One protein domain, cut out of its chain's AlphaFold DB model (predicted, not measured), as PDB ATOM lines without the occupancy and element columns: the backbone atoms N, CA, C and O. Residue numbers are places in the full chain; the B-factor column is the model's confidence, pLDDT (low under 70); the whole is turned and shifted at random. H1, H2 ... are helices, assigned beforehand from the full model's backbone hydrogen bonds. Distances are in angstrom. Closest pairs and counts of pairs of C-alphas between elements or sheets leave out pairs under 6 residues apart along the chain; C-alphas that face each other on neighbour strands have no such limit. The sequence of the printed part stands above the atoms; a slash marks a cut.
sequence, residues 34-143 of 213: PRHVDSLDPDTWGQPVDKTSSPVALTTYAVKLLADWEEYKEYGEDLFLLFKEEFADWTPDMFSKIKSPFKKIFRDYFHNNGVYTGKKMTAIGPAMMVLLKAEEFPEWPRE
ATOM      1  N   PRO A  34     493.409 254.809 683.291       89.50
ATOM      2  CA  PRO A  34     493.276 254.502 684.720       89.50
ATOM      3  C   PRO A  34     494.585 254.071 685.393       89.50
ATOM      4  O   PRO A  34     494.865 254.455 686.521       89.50
ATOM      5  N   ARG A  35     495.450 253.350 684.666       91.44
ATOM      6  CA  ARG A  35     496.755 252.886 685.171       91.44
ATOM      7  C   ARG A  35     497.741 254.013 685.510       91.44
ATOM      8  O   ARG A  35     498.778 253.748 686.104       91.44
ATOM      9  N   HIS A  36     497.486 255.237 685.050       93.06
ATOM     10  CA  HIS A  36     498.337 256.390 685.336       93.06
ATOM     11  C   HIS A  36     497.784 257.263 686.468       93.06
ATOM     12  O   HIS A  36     498.501 258.153 686.915       93.06
ATOM     13  N   VAL A  37     496.558 257.021 686.948       93.25
ATOM     14  CA  VAL A  37     495.932 257.842 687.999       93.25
ATOM     15  C   VAL A  37     496.770 257.817 689.277       93.25
ATOM     16  O   VAL A  37     497.043 258.871 689.838       93.25
ATOM     17  N   ASP A  38     497.325 256.660 689.647       92.25
ATOM     18  CA  ASP A  38     498.213 256.499 690.814       92.25
ATOM     19  C   ASP A  38     499.534 257.285 690.725       92.25
ATOM     20  O   ASP A  38     500.281 257.382 691.696       92.25
ATOM     21  N   SER A  39     499.865 257.838 689.551       93.44
ATOM     22  CA  SER A  39     501.041 258.700 689.368       93.44
ATOM     23  C   SER A  39     500.768 260.181 689.641       93.44
ATOM     24  O   SER A  39     501.714 260.974 689.564       93.44
ATOM     25  N   LEU A  40     499.511 260.533 689.910       96.06
ATOM     26  CA  LEU A  40     499.046 261.872 690.252       96.06
ATOM     27  C   LEU A  40     498.900 262.012 691.766       96.06
ATOM     28  O   LEU A  40     498.883 261.023 692.498       96.06
ATOM     29  N   ASP A  41     498.803 263.255 692.225       95.38
ATOM     30  CA  ASP A  41     498.611 263.553 693.638       95.38
ATOM     31  C   ASP A  41     497.301 264.321 693.847       95.38
ATOM     32  O   ASP A  41     497.231 265.505 693.496       95.38
ATOM     33  N   PRO A  42     496.259 263.683 694.414       95.12
ATOM     34  CA  PRO A  42     494.953 264.303 694.566       95.12
ATOM     35  C   PRO A  42     494.978 265.496 695.527       95.12
ATOM     36  O   PRO A  42     494.114 266.361 695.418       95.12
ATOM     37  N   ASP A  43     495.966 265.594 696.423       94.56
ATOM     38  CA  ASP A  43     496.105 266.744 697.323       94.56
ATOM     39  C   ASP A  43     496.592 268.002 696.586       94.56
ATOM     40  O   ASP A  43     496.352 269.123 697.030       94.56
ATOM     41  N   THR A  44     497.228 267.825 695.424       95.81
ATOM     42  CA  THR A  44     497.665 268.928 694.551       95.81
ATOM     43  C   THR A  44     496.673 269.229 693.427       95.81
ATOM     44  O   THR A  44     496.893 270.147 692.636       95.81
ATOM     45  N   TRP A  45     495.570 268.479 693.338       95.31
ATOM     46  CA  TRP A  45     494.565 268.681 692.300       95.31
ATOM     47  C   TRP A  45     493.918 270.067 692.427       95.31
ATOM     48  O   TRP A  45     493.343 270.411 693.459       95.31
ATOM     49  N   GLY A  46     494.022 270.874 691.367       90.75
ATOM     50  CA  GLY A  46     493.496 272.244 691.337       90.75
ATOM     51  C   GLY A  46     494.287 273.261 692.166       90.75
ATOM     52  O   GLY A  46     493.835 274.394 692.302       90.75
ATOM     53  N   GLN A  47     495.447 272.888 692.713       95.31
ATOM     54  CA  GLN A  47     496.329 273.828 693.405       95.31
ATOM     55  C   GLN A  47     497.235 274.555 692.400       95.31
ATOM     56  O   GLN A  47     497.680 273.927 691.435       95.31
ATOM     57  N   PRO A  48     497.540 275.849 692.607       94.56
ATOM     58  CA  PRO A  48     498.489 276.562 691.761       94.56
ATOM     59  C   PRO A  48     499.888 275.948 691.879       94.56
ATOM     60  O   PRO A  48     500.260 275.404 692.922       94.56
ATOM     61  N   VAL A  49     500.675 276.054 690.810       96.94
ATOM     62  CA  VAL A  49     502.038 275.515 690.746       96.94
ATOM     63  C   VAL A  49     503.046 276.585 690.358       96.94
ATOM     64  O   VAL A  49     502.728 277.561 689.687       96.94
ATOM     65  N   ASP A  50     504.290 276.374 690.767       95.44
ATOM     66  CA  ASP A  50     505.408 277.276 690.523       95.44
ATOM     67  C   ASP A  50     506.699 276.507 690.181       95.44
ATOM     68  O   ASP A  50     506.744 275.276 690.113       95.44
ATOM     69  N   LYS A  51     507.800 277.238 689.993       95.06
ATOM     70  CA  LYS A  51     509.120 276.663 689.677       95.06
ATOM     71  C   LYS A  51     509.682 275.707 690.743       95.06
ATOM     72  O   LYS A  51     510.573 274.912 690.431       95.06
ATOM     73  N   THR A  52     509.212 275.807 691.988       95.75
ATOM     74  CA  THR A  52     509.647 274.972 693.121       95.75
ATOM     75  C   THR A  52     508.780 273.729 693.297       95.75
ATOM     76  O   THR A  52     509.174 272.793 693.995       95.75
ATOM     77  N   SER A  53     507.632 273.697 692.619       97.25
ATOM     78  CA  SER A  53     506.676 272.605 692.675       97.25
ATOM     79  C   SER A  53     507.283 271.287 692.204       97.25
ATOM     80  O   SER A  53     508.137 271.219 691.311       97.25
ATOM     81  N   SER A  54     506.827 270.206 692.834       97.50
ATOM     82  CA  SER A  54     507.319 268.868 692.531       97.50
ATOM     83  C   SER A  54     506.910 268.436 691.112       97.50
ATOM     84  O   SER A  54     505.886 268.883 690.589       97.50
ATOM     85  N   PRO A  55     507.646 267.498 690.488       97.56
ATOM     86  CA  PRO A  55     507.237 266.906 689.215       97.56
ATOM     87  C   PRO A  55     505.816 266.324 689.225       97.56
ATOM     88  O   PRO A  55     505.126 266.374 688.208       97.56
ATOM     89  N   VAL A  56     505.367 265.773 690.358       97.56
ATOM     90  CA  VAL A  56     504.014 265.211 690.500       97.56
ATOM     91  C   VAL A  56     502.965 266.320 690.552       97.56
ATOM     92  O   VAL A  56     501.964 266.206 689.851       97.56
ATOM     93  N   ALA A  57     503.216 267.411 691.278       97.94
ATOM     94  CA  ALA A  57     502.313 268.562 691.327       97.94
ATOM     95  C   ALA A  57     502.162 269.218 689.944       97.94
ATOM     96  O   ALA A  57     501.047 269.402 689.465       97.94
ATOM     97  N   LEU A  58     503.276 269.456 689.238       98.00
ATOM     98  CA  LEU A  58     503.264 269.992 687.867       98.00
ATOM     99  C   LEU A  58     502.513 269.073 686.893       98.00
ATOM    100  O   LEU A  58     501.754 269.537 686.045       98.00
ATOM    101  N   THR A  59     502.705 267.757 687.019       98.00
ATOM    102  CA  THR A  59     501.979 266.775 686.198       98.00
ATOM    103  C   THR A  59     500.485 266.795 686.508       98.00
ATOM    104  O   THR A  59     499.674 266.778 685.589       98.00
ATOM    105  N   THR A  60     500.122 266.853 687.789       98.12
ATOM    106  CA  THR A  60     498.726 266.880 688.240       98.12
ATOM    107  C   THR A  60     498.020 268.140 687.751       98.12
ATOM    108  O   THR A  60     496.915 268.037 687.227       98.12
ATOM    109  N   TYR A  61     498.683 269.297 687.811       98.12
ATOM    110  CA  TYR A  61     498.167 270.550 687.260       98.12
ATOM    111  C   TYR A  61     497.882 270.447 685.758       98.12
ATOM    112  O   TYR A  61     496.770 270.722 685.315       98.12
ATOM    113  N   ALA A  62     498.855 269.967 684.976       97.12
ATOM    114  CA  ALA A  62     498.675 269.796 683.536       97.12
ATOM    115  C   ALA A  62     497.528 268.824 683.209       97.12
ATOM    116  O   ALA A  62     496.744 269.079 682.301       97.12
ATOM    117  N   VAL A  63     497.397 267.725 683.960       97.56
ATOM    118  CA  VAL A  63     496.310 266.755 683.770       97.56
ATOM    119  C   VAL A  63     494.947 267.326 684.155       97.56
ATOM    120  O   VAL A  63     493.970 267.042 683.468       97.56
ATOM    121  N   LYS A  64     494.870 268.148 685.206       97.12
ATOM    122  CA  LYS A  64     493.644 268.872 685.558       97.12
ATOM    123  C   LYS A  64     493.175 269.725 684.389       97.12
ATOM    124  O   LYS A  64     492.010 269.638 684.025       97.12
ATOM    125  N   LEU A  65     494.075 270.502 683.786       97.31
ATOM    126  CA  LEU A  65     493.724 271.348 682.645       97.31
ATOM    127  C   LEU A  65     493.261 270.528 681.442       97.31
ATOM    128  O   LEU A  65     492.229 270.848 680.870       97.31
ATOM    129  N   LEU A  66     493.947 269.427 681.113       96.44
ATOM    130  CA  LEU A  66     493.486 268.518 680.058       96.44
ATOM    131  C   LEU A  66     492.072 267.987 680.326       96.44
ATOM    132  O   LEU A  66     491.250 267.974 679.419       96.44
ATOM    133  N   ALA A  67     491.792 267.551 681.556       95.69
ATOM    134  CA  ALA A  67     490.482 267.023 681.920       95.69
ATOM    135  C   ALA A  67     489.382 268.088 681.796       95.69
ATOM    136  O   ALA A  67     488.315 267.801 681.261       95.69
ATOM    137  N   ASP A  68     489.657 269.315 682.242       95.62
ATOM    138  CA  ASP A  68     488.704 270.417 682.138       95.62
ATOM    139  C   ASP A  68     488.480 270.818 680.668       95.62
ATOM    140  O   ASP A  68     487.342 270.951 680.232       95.62
ATOM    141  N   TRP A  69     489.537 270.941 679.860       96.44
ATOM    142  CA  TRP A  69     489.404 271.260 678.433       96.44
ATOM    143  C   TRP A  69     488.698 270.152 677.638       96.44
ATOM    144  O   TRP A  69     487.963 270.438 676.695       96.44
ATOM    145  N   GLU A  70     488.863 268.882 678.021       94.56
ATOM    146  CA  GLU A  70     488.074 267.768 677.479       94.56
ATOM    147  C   GLU A  70     486.588 267.872 677.853       94.56
ATOM    148  O   GLU A  70     485.727 267.631 677.005       94.56
ATOM    149  N   GLU A  71     486.281 268.253 679.095       93.25
ATOM    150  CA  GLU A  71     484.911 268.444 679.582       93.25
ATOM    151  C   GLU A  71     484.200 269.591 678.845       93.25
ATOM    152  O   GLU A  71     483.066 269.421 678.383       93.25
ATOM    153  N   TYR A  72     484.885 270.724 678.668       94.12
ATOM    154  CA  TYR A  72     484.357 271.900 677.969       94.12
ATOM    155  C   TYR A  72     484.460 271.815 676.442       94.12
ATOM    156  O   TYR A  72     483.841 272.613 675.744       94.12
ATOM    157  N   LYS A  73     485.139 270.784 675.921       93.12
ATOM    158  CA  LYS A  73     485.356 270.545 674.484       93.12
ATOM    159  C   LYS A  73     486.078 271.707 673.803       93.12
ATOM    160  O   LYS A  73     485.671 272.139 672.729       93.12
ATOM    161  N   GLU A  74     487.155 272.173 674.422       94.75
ATOM    162  CA  GLU A  74     487.999 273.235 673.875       94.75
ATOM    163  C   GLU A  74     488.862 272.708 672.720       94.75
ATOM    164  O   GLU A  74     489.466 271.634 672.808       94.75
ATOM    165  N   TYR A  75     488.946 273.463 671.623       95.62
ATOM    166  CA  TYR A  75     489.752 273.110 670.453       95.62
ATOM    167  C   TYR A  75     490.255 274.351 669.712       95.62
ATOM    168  O   TYR A  75     489.778 275.462 669.911       95.62
ATOM    169  N   GLY A  76     491.227 274.150 668.822       95.44
ATOM    170  CA  GLY A  76     491.729 275.176 667.916       95.44
ATOM    171  C   GLY A  76     492.254 276.409 668.648       95.44
ATOM    172  O   GLY A  76     493.061 276.298 669.573       95.44
ATOM    173  N   GLU A  77     491.820 277.581 668.193       96.12
ATOM    174  CA  GLU A  77     492.288 278.873 668.696       96.12
ATOM    175  C   GLU A  77     491.928 279.102 670.168       96.12
ATOM    176  O   GLU A  77     492.785 279.549 670.929       96.12
ATOM    177  N   ASP A  78     490.733 278.700 670.604       96.75
ATOM    178  CA  ASP A  78     490.301 278.852 672.000       96.75
ATOM    179  C   ASP A  78     491.206 278.047 672.947       96.75
ATOM    180  O   ASP A  78     491.736 278.578 673.925       96.75
ATOM    181  N   LEU A  79     491.510 276.792 672.587       97.38
ATOM    182  CA  LEU A  79     492.460 275.956 673.330       97.38
ATOM    183  C   LEU A  79     493.871 276.571 673.364       97.38
ATOM    184  O   LEU A  79     494.582 276.463 674.366       97.38
ATOM    185  N   PHE A  80     494.298 277.212 672.276       97.56
ATOM    186  CA  PHE A  80     495.586 277.897 672.221       97.56
ATOM    187  C   PHE A  80     495.637 279.121 673.145       97.56
ATOM    188  O   PHE A  80     496.631 279.300 673.853       97.56
ATOM    189  N   LEU A  81     494.580 279.936 673.184       97.38
ATOM    190  CA  LEU A  81     494.498 281.094 674.074       97.38
ATOM    191  C   LEU A  81     494.474 280.668 675.546       97.38
ATOM    192  O   LEU A  81     495.258 281.197 676.337       97.38
ATOM    193  N   LEU A  82     493.676 279.651 675.886       97.69
ATOM    194  CA  LEU A  82     493.647 279.062 677.228       97.69
ATOM    195  C   LEU A  82     495.016 278.517 677.636       97.69
ATOM    196  O   LEU A  82     495.478 278.755 678.749       97.69
ATOM    197  N   PHE A  83     495.711 277.828 676.729       97.62
ATOM    198  CA  PHE A  83     497.077 277.379 676.985       97.62
ATOM    199  C   PHE A  83     498.018 278.551 677.286       97.62
ATOM    200  O   PHE A  83     498.829 278.459 678.208       97.62
ATOM    201  N   LYS A  84     497.927 279.657 676.539       97.31
ATOM    202  CA  LYS A  84     498.779 280.826 676.787       97.31
ATOM    203  C   LYS A  84     498.505 281.471 678.138       97.31
ATOM    204  O   LYS A  84     499.459 281.869 678.799       97.31
ATOM    205  N   GLU A  85     497.241 281.558 678.535       96.88
ATOM    206  CA  GLU A  85     496.839 282.105 679.831       96.88
ATOM    207  C   GLU A  85     497.327 281.221 680.986       96.88
ATOM    208  O   GLU A  85     498.075 281.677 681.849       96.88
ATOM    209  N   GLU A  86     496.995 279.932 680.951       97.19
ATOM    210  CA  GLU A  86     497.276 278.984 682.035       97.19
ATOM    211  C   GLU A  86     498.771 278.713 682.245       97.19
ATOM    212  O   GLU A  86     499.220 278.397 683.349       97.19
ATOM    213  N   PHE A  87     499.561 278.818 681.176       96.94
ATOM    214  CA  PHE A  87     500.987 278.509 681.198       96.94
ATOM    215  C   PHE A  87     501.884 279.744 681.048       96.94
ATOM    216  O   PHE A  87     503.091 279.579 680.865       96.94
ATOM    217  N   ALA A  88     501.346 280.963 681.164       95.81
ATOM    218  CA  ALA A  88     502.095 282.213 680.980       95.81
ATOM    219  C   ALA A  88     503.392 282.274 681.812       95.81
ATOM    220  O   ALA A  88     504.447 282.658 681.304       95.81
ATOM    221  N   ASP A  89     503.327 281.820 683.067       95.25
ATOM    222  CA  ASP A  89     504.449 281.846 684.014       95.25
ATOM    223  C   ASP A  89     505.310 280.569 683.997       95.25
ATOM    224  O   ASP A  89     506.242 280.413 684.797       95.25
ATOM    225  N   TRP A  90     505.028 279.626 683.093       97.38
ATOM    226  CA  TRP A  90     505.770 278.372 683.030       97.38
ATOM    227  C   TRP A  90     507.107 278.516 682.306       97.38
ATOM    228  O   TRP A  90     507.260 279.172 681.277       97.38
ATOM    229  N   THR A  91     508.104 277.809 682.835       95.38
ATOM    230  CA  THR A  91     509.448 277.739 682.254       95.38
ATOM    231  C   THR A  91     509.659 276.423 681.498       95.38
ATOM    232  O   THR A  91     508.996 275.421 681.790       95.38
ATOM    233  N   PRO A  92     510.637 276.345 680.572       93.56
ATOM    234  CA  PRO A  92     510.935 275.085 679.888       93.56
ATOM    235  C   PRO A  92     511.331 273.943 680.844       93.56
ATOM    236  O   PRO A  92     511.096 272.775 680.525       93.56
ATOM    237  N   ASP A  93     511.905 274.258 682.011       95.56
ATOM    238  CA  ASP A  93     512.218 273.277 683.058       95.56
ATOM    239  C   ASP A  93     510.946 272.683 683.685       95.56
ATOM    240  O   ASP A  93     510.834 271.464 683.815       95.56
ATOM    241  N   MET A  94     509.940 273.516 683.975       97.44
ATOM    242  CA  MET A  94     508.649 273.059 684.510       97.44
ATOM    243  C   MET A  94     507.954 272.086 683.551       97.44
ATOM    244  O   MET A  94     507.593 270.978 683.949       97.44
ATOM    245  N   PHE A  95     507.881 272.419 682.259       96.31
ATOM    246  CA  PHE A  95     507.370 271.490 681.241       96.31
ATOM    247  C   PHE A  95     508.208 270.209 681.132       96.31
ATOM    248  O   PHE A  95     507.688 269.116 680.893       96.31
ATOM    249  N   SER A  96     509.525 270.314 681.317       94.19
ATOM    250  CA  SER A  96     510.427 269.160 681.266       94.19
ATOM    251  C   SER A  96     510.262 268.224 682.466       94.19
ATOM    252  O   SER A  96     510.531 267.027 682.320       94.19
ATOM    253  N   LYS A  97     509.769 268.725 683.605       96.38
ATOM    254  CA  LYS A  97     509.471 267.948 684.819       96.38
ATOM    255  C   LYS A  97     508.165 267.154 684.751       96.38
ATOM    256  O   LYS A  97     508.026 266.213 685.530       96.38
ATOM    257  N   ILE A  98     507.245 267.466 683.831       96.38
ATOM    258  CA  ILE A  98     506.021 266.666 683.626       96.38
ATOM    259  C   ILE A  98     506.408 265.190 683.467       96.38
ATOM    260  O   ILE A  98     507.305 264.861 682.696       96.38
ATOM    261  N   LYS A  99     505.774 264.268 684.187       95.50
ATOM    262  CA  LYS A  99     506.178 262.855 684.173       95.50
ATOM    263  C   LYS A  99     505.784 262.170 682.861       95.50
ATOM    264  O   LYS A  99     504.799 262.512 682.210       95.50
ATOM    265  N   SER A 100     506.552 261.157 682.460       91.12
ATOM    266  CA  SER A 100     506.083 260.192 681.455       91.12
ATOM    267  C   SER A 100     504.976 259.328 682.079       91.12
ATOM    268  O   SER A 100     505.109 258.990 683.256       91.12
ATOM    269  N   PRO A 101     503.899 258.969 681.354       93.50
ATOM    270  CA  PRO A 101     503.650 259.201 679.924       93.50
ATOM    271  C   PRO A 101     502.896 260.500 679.600       93.50
ATOM    272  O   PRO A 101     502.622 260.766 678.430       93.50
ATOM    273  N   PHE A 102     502.588 261.327 680.597       95.44
ATOM    274  CA  PHE A 102     501.753 262.523 680.446       95.44
ATOM    275  C   PHE A 102     502.307 263.547 679.456       95.44
ATOM    276  O   PHE A 102     501.527 264.173 678.757       95.44
ATOM    277  N   LYS A 103     503.633 263.644 679.282       94.12
ATOM    278  CA  LYS A 103     504.231 264.469 678.208       94.12
ATOM    279  C   LYS A 103     503.679 264.138 676.818       94.12
ATOM    280  O   LYS A 103     503.504 265.031 675.992       94.12
ATOM    281  N   LYS A 104     503.480 262.845 676.542       92.50
ATOM    282  CA  LYS A 104     502.943 262.376 675.263       92.50
ATOM    283  C   LYS A 104     501.456 262.694 675.177       92.50
ATOM    284  O   LYS A 104     501.043 263.261 674.181       92.50
ATOM    285  N   ILE A 105     500.698 262.382 676.229       94.31
ATOM    286  CA  ILE A 105     499.252 262.644 676.282       94.31
ATOM    287  C   ILE A 105     498.970 264.136 676.078       94.31
ATOM    288  O   ILE A 105     498.173 264.488 675.224       94.31
ATOM    289  N   PHE A 106     499.700 265.003 676.782       93.94
ATOM    290  CA  PHE A 106     499.593 266.456 676.663       93.94
ATOM    291  C   PHE A 106     499.817 266.929 675.223       93.94
ATOM    292  O   PHE A 106     499.009 267.666 674.677       93.94
ATOM    293  N   ARG A 107     500.873 266.441 674.557       93.00
ATOM    294  CA  ARG A 107     501.129 266.775 673.150       93.00
ATOM    295  C   ARG A 107     500.044 266.257 672.213       93.00
ATOM    296  O   ARG A 107     499.599 266.995 671.338       93.00
ATOM    297  N   ASP A 108     499.697 264.982 672.356       92.50
ATOM    298  CA  ASP A 108     498.721 264.321 671.495       92.50
ATOM    299  C   ASP A 108     497.356 265.016 671.640       92.50
ATOM    300  O   ASP A 108     496.663 265.185 670.645       92.50
ATOM    301  N   TYR A 109     497.012 265.512 672.834       94.75
ATOM    302  CA  TYR A 109     495.804 266.300 673.068       94.75
ATOM    303  C   TYR A 109     495.765 267.583 672.230       94.75
ATOM    304  O   TYR A 109     494.830 267.762 671.457       94.75
ATOM    305  N   PHE A 110     496.788 268.443 672.307       95.00
ATOM    306  CA  PHE A 110     496.846 269.655 671.475       95.00
ATOM    307  C   PHE A 110     496.759 269.328 669.987       95.00
ATOM    308  O   PHE A 110     495.975 269.930 669.259       95.00
ATOM    309  N   HIS A 111     497.523 268.326 669.550       92.69
ATOM    310  CA  HIS A 111     497.549 267.914 668.153       92.69
ATOM    311  C   HIS A 111     496.171 267.438 667.669       92.69
ATOM    312  O   HIS A 111     495.722 267.835 666.598       92.69
ATOM    313  N   ASN A 112     495.495 266.592 668.448       92.56
ATOM    314  CA  ASN A 112     494.180 266.049 668.101       92.56
ATOM    315  C   ASN A 112     493.071 267.107 668.153       92.56
ATOM    316  O   ASN A 112     492.057 266.949 667.480       92.56
ATOM    317  N   ASN A 113     493.280 268.187 668.908       94.62
ATOM    318  CA  ASN A 113     492.353 269.308 669.023       94.62
ATOM    319  C   ASN A 113     492.800 270.527 668.199       94.62
ATOM    320  O   ASN A 113     492.408 271.650 668.488       94.62
ATOM    321  N   GLY A 114     493.607 270.323 667.151       93.50
ATOM    322  CA  GLY A 114     493.873 271.338 666.127       93.50
ATOM    323  C   GLY A 114     495.001 272.327 666.430       93.50
ATOM    324  O   GLY A 114     495.249 273.201 665.604       93.50
ATOM    325  N   VAL A 115     495.730 272.177 667.538       95.38
ATOM    326  CA  VAL A 115     496.856 273.048 667.906       95.38
ATOM    327  C   VAL A 115     498.185 272.406 667.510       95.38
ATOM    328  O   VAL A 115     498.601 271.375 668.053       95.38
ATOM    329  N   TYR A 116     498.899 273.039 666.579       93.62
ATOM    330  CA  TYR A 116     500.215 272.568 666.163       93.62
ATOM    331  C   TYR A 116     501.284 272.880 667.219       93.62
ATOM    332  O   TYR A 116     501.578 274.028 667.531       93.62
ATOM    333  N   THR A 117     501.926 271.835 667.745       91.19
ATOM    334  CA  THR A 117     502.945 271.938 668.809       91.19
ATOM    335  C   THR A 117     504.376 271.764 668.288       91.19
ATOM    336  O   THR A 117     505.313 271.516 669.053       91.19
ATOM    337  N   GLY A 118     504.573 271.856 666.971       88.31
ATOM    338  CA  GLY A 118     505.842 271.534 666.328       88.31
ATOM    339  C   GLY A 118     505.989 270.049 665.983       88.31
ATOM    340  O   GLY A 118     505.069 269.236 666.075       88.31
ATOM    341  N   LYS A 119     507.198 269.665 665.563       86.88
ATOM    342  CA  LYS A 119     507.505 268.281 665.172       86.88
ATOM    343  C   LYS A 119     507.355 267.320 666.359       86.88
ATOM    344  O   LYS A 119     507.819 267.593 667.466       86.88
ATOM    345  N   LYS A 120     506.812 266.127 666.102       82.31
ATOM    346  CA  LYS A 120     506.586 265.071 667.111       82.31
ATOM    347  C   LYS A 120     507.840 264.685 667.913       82.31
ATOM    348  O   LYS A 120     507.726 264.334 669.082       82.31
ATOM    349  N   MET A 121     509.025 264.763 667.302       83.69
ATOM    350  CA  MET A 121     510.302 264.410 667.941       83.69
ATOM    351  C   MET A 121     510.897 265.522 668.818       83.69
ATOM    352  O   MET A 121     511.814 265.255 669.590       83.69
ATOM    353  N   THR A 122     510.405 266.761 668.723       87.81
ATOM    354  CA  THR A 122     510.902 267.872 669.547       87.81
ATOM    355  C   THR A 122     510.593 267.601 671.014       87.81
ATOM    356  O   THR A 122     509.472 267.218 671.330       87.81
ATOM    357  N   ALA A 123     511.536 267.816 671.933       88.62
ATOM    358  CA  ALA A 123     511.280 267.663 673.368       88.62
ATOM    359  C   ALA A 123     510.122 268.567 673.846       88.62
ATOM    360  O   ALA A 123     509.937 269.665 673.325       88.62
ATOM    361  N   ILE A 124     509.337 268.108 674.833       90.12
ATOM    362  CA  ILE A 124     508.109 268.810 675.255       90.12
ATOM    363  C   ILE A 124     508.380 270.233 675.755       90.12
ATOM    364  O   ILE A 124     507.670 271.141 675.355       90.12
ATOM    365  N   GLY A 125     509.435 270.444 676.553       92.19
ATOM    366  CA  GLY A 125     509.752 271.760 677.113       92.19
ATOM    367  C   GLY A 125     509.974 272.816 676.031       92.19
ATOM    368  O   GLY A 125     509.207 273.773 675.965       92.19
ATOM    369  N   PRO A 126     510.954 272.632 675.128       91.50
ATOM    370  CA  PRO A 126     511.160 273.550 674.012       91.50
ATOM    371  C   PRO A 126     509.925 273.726 673.117       91.50
ATOM    372  O   PRO A 126     509.630 274.851 672.732       91.50
ATOM    373  N   ALA A 127     509.190 272.648 672.818       92.31
ATOM    374  CA  ALA A 127     507.983 272.713 671.989       92.31
ATOM    375  C   ALA A 127     506.898 273.611 672.607       92.31
ATOM    376  O   ALA A 127     506.385 274.504 671.938       92.31
ATOM    377  N   MET A 128     506.600 273.417 673.895       95.25
ATOM    378  CA  MET A 128     505.605 274.218 674.613       95.25
ATOM    379  C   MET A 128     506.044 275.675 674.756       95.25
ATOM    380  O   MET A 128     505.219 276.567 674.626       95.25
ATOM    381  N   MET A 129     507.341 275.941 674.938       95.62
ATOM    382  CA  MET A 129     507.841 277.318 674.995       95.62
ATOM    383  C   MET A 129     507.752 278.054 673.660       95.62
ATOM    384  O   MET A 129     507.542 279.262 673.658       95.62
ATOM    385  N   VAL A 130     507.948 277.360 672.535       94.56
ATOM    386  CA  VAL A 130     507.733 277.958 671.209       94.56
ATOM    387  C   VAL A 130     506.258 278.298 671.032       94.56
ATOM    388  O   VAL A 130     505.954 279.416 670.634       94.56
ATOM    389  N   LEU A 131     505.363 277.374 671.393       95.25
ATOM    390  CA  LEU A 131     503.921 277.602 671.331       95.25
ATOM    391  C   LEU A 131     503.485 278.771 672.228       95.25
ATOM    392  O   LEU A 131     502.758 279.645 671.782       95.25
ATOM    393  N   LEU A 132     503.985 278.834 673.463       96.00
ATOM    394  CA  LEU A 132     503.645 279.884 674.428       96.00
ATOM    395  C   LEU A 132     504.080 281.278 673.953       96.00
ATOM    396  O   LEU A 132     503.397 282.270 674.201       96.00
ATOM    397  N   LYS A 133     505.216 281.349 673.250       95.06
ATOM    398  CA  LYS A 133     505.769 282.586 672.683       95.06
ATOM    399  C   LYS A 133     505.170 282.964 671.330       95.06
ATOM    400  O   LYS A 133     505.497 284.037 670.832       95.06
ATOM    401  N   ALA A 134     504.360 282.104 670.717       94.88
ATOM    402  CA  ALA A 134     503.726 282.419 669.448       94.88
ATOM    403  C   ALA A 134     502.736 283.575 669.647       94.88
ATOM    404  O   ALA A 134     501.884 283.532 670.539       94.88
ATOM    405  N   GLU A 135     502.878 284.631 668.850       91.75
ATOM    406  CA  GLU A 135     501.956 285.772 668.873       91.75
ATOM    407  C   GLU A 135     500.613 285.391 668.244       91.75
ATOM    408  O   GLU A 135     499.566 285.729 668.791       91.75
ATOM    409  N   GLU A 136     500.661 284.601 667.172       93.56
ATOM    410  CA  GLU A 136     499.517 284.152 666.380       93.56
ATOM    411  C   GLU A 136     499.251 282.647 666.560       93.56
ATOM    412  O   GLU A 136     500.130 281.886 666.983       93.56
ATOM    413  N   PHE A 137     498.033 282.217 666.219       94.12
ATOM    414  CA  PHE A 137     497.642 280.809 666.220       94.12
ATOM    415  C   PHE A 137     498.504 280.004 665.227       94.12
ATOM    416  O   PHE A 137     498.621 280.394 664.064       94.12
ATOM    417  N   PRO A 138     499.137 278.893 665.648       91.69
ATOM    418  CA  PRO A 138     500.108 278.199 664.813       91.69
ATOM    419  C   PRO A 138     499.452 277.462 663.639       91.69
ATOM    420  O   PRO A 138     498.603 276.591 663.823       91.69
ATOM    421  N   GLU A 139     499.933 277.742 662.428       89.94
ATOM    422  CA  GLU A 139     499.518 277.021 661.224       89.94
ATOM    423  C   GLU A 139     500.141 275.620 661.140       89.94
ATOM    424  O   GLU A 139     501.299 275.381 661.509       89.94
ATOM    425  N   TRP A 140     499.371 274.681 660.588       88.75
ATOM    426  CA  TRP A 140     499.859 273.345 660.284       88.75
ATOM    427  C   TRP A 140     500.769 273.384 659.052       88.75
ATOM    428  O   TRP A 140     500.439 274.011 658.046       88.75
ATOM    429  N   PRO A 141     501.916 272.683 659.062       85.00
ATOM    430  CA  PRO A 141     502.701 272.536 657.847       85.00
ATOM    431  C   PRO A 141     501.854 271.863 656.758       85.00
ATOM    432  O   PRO A 141     501.306 270.787 656.996       85.00
ATOM    433  N   ARG A 142     501.813 272.441 655.550       75.75
ATOM    434  CA  ARG A 142     501.020 271.956 654.393       75.75
ATOM    435  C   ARG A 142     501.205 270.466 654.057       75.75
ATOM    436  O   ARG A 142     500.315 269.826 653.510       75.75
ATOM    437  N   GLU A 143     502.353 269.885 654.400       64.44
ATOM    438  CA  GLU A 143     502.641 268.453 654.211       64.44
ATOM    439  C   GLU A 143     501.890 267.546 655.210       64.44
ATOM    440  O   GLU A 143     501.674 266.364 654.950       64.44
TER     441      GLU A 143
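AT A GLANCE: This is residues 34 to 143 of the 213 residues of an uncharacterized protein of Golovinomyces magnicellulatus (UniProt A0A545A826). H2, H3 and H5 make a loose triangle of helices, with H4 and H6 across one end and H1 outside. The printed part, 110 residues with six named helices and no cut, is all helix. It is compact, radius of gyration of the C-alphas 13.4 A, spanning 42 by 27 by 24 A.

HOW THE PARTS SIT: H1 is residues 34 to 39, H2 55 to 72, H3 76 to 86, H4 92 to 97, H5 102 to 112, H6 124 to 133. H2 touches H5 with residues 59 to 66 alone, at a shallow tilt of 26 degrees; C-alphas 59 and 102 are closest, 7.2 A. H4 touches H6, closest at C-alphas 92 and 125, 4.5 A. In H2 to H6 every O i to N i+4 pair is within hydrogen-bond range; H1 has 0 of 2, but 2 of 3 O i to N i+3.

IN THESE COORDINATES: C-alpha 34 is at (493.276, 254.502, 684.720), C-alpha 133 at (505.769, 282.586, 672.683).

THE WHOLE: Links H1-H2 and H5-H6 are long; residue 143 is under pLDDT 70.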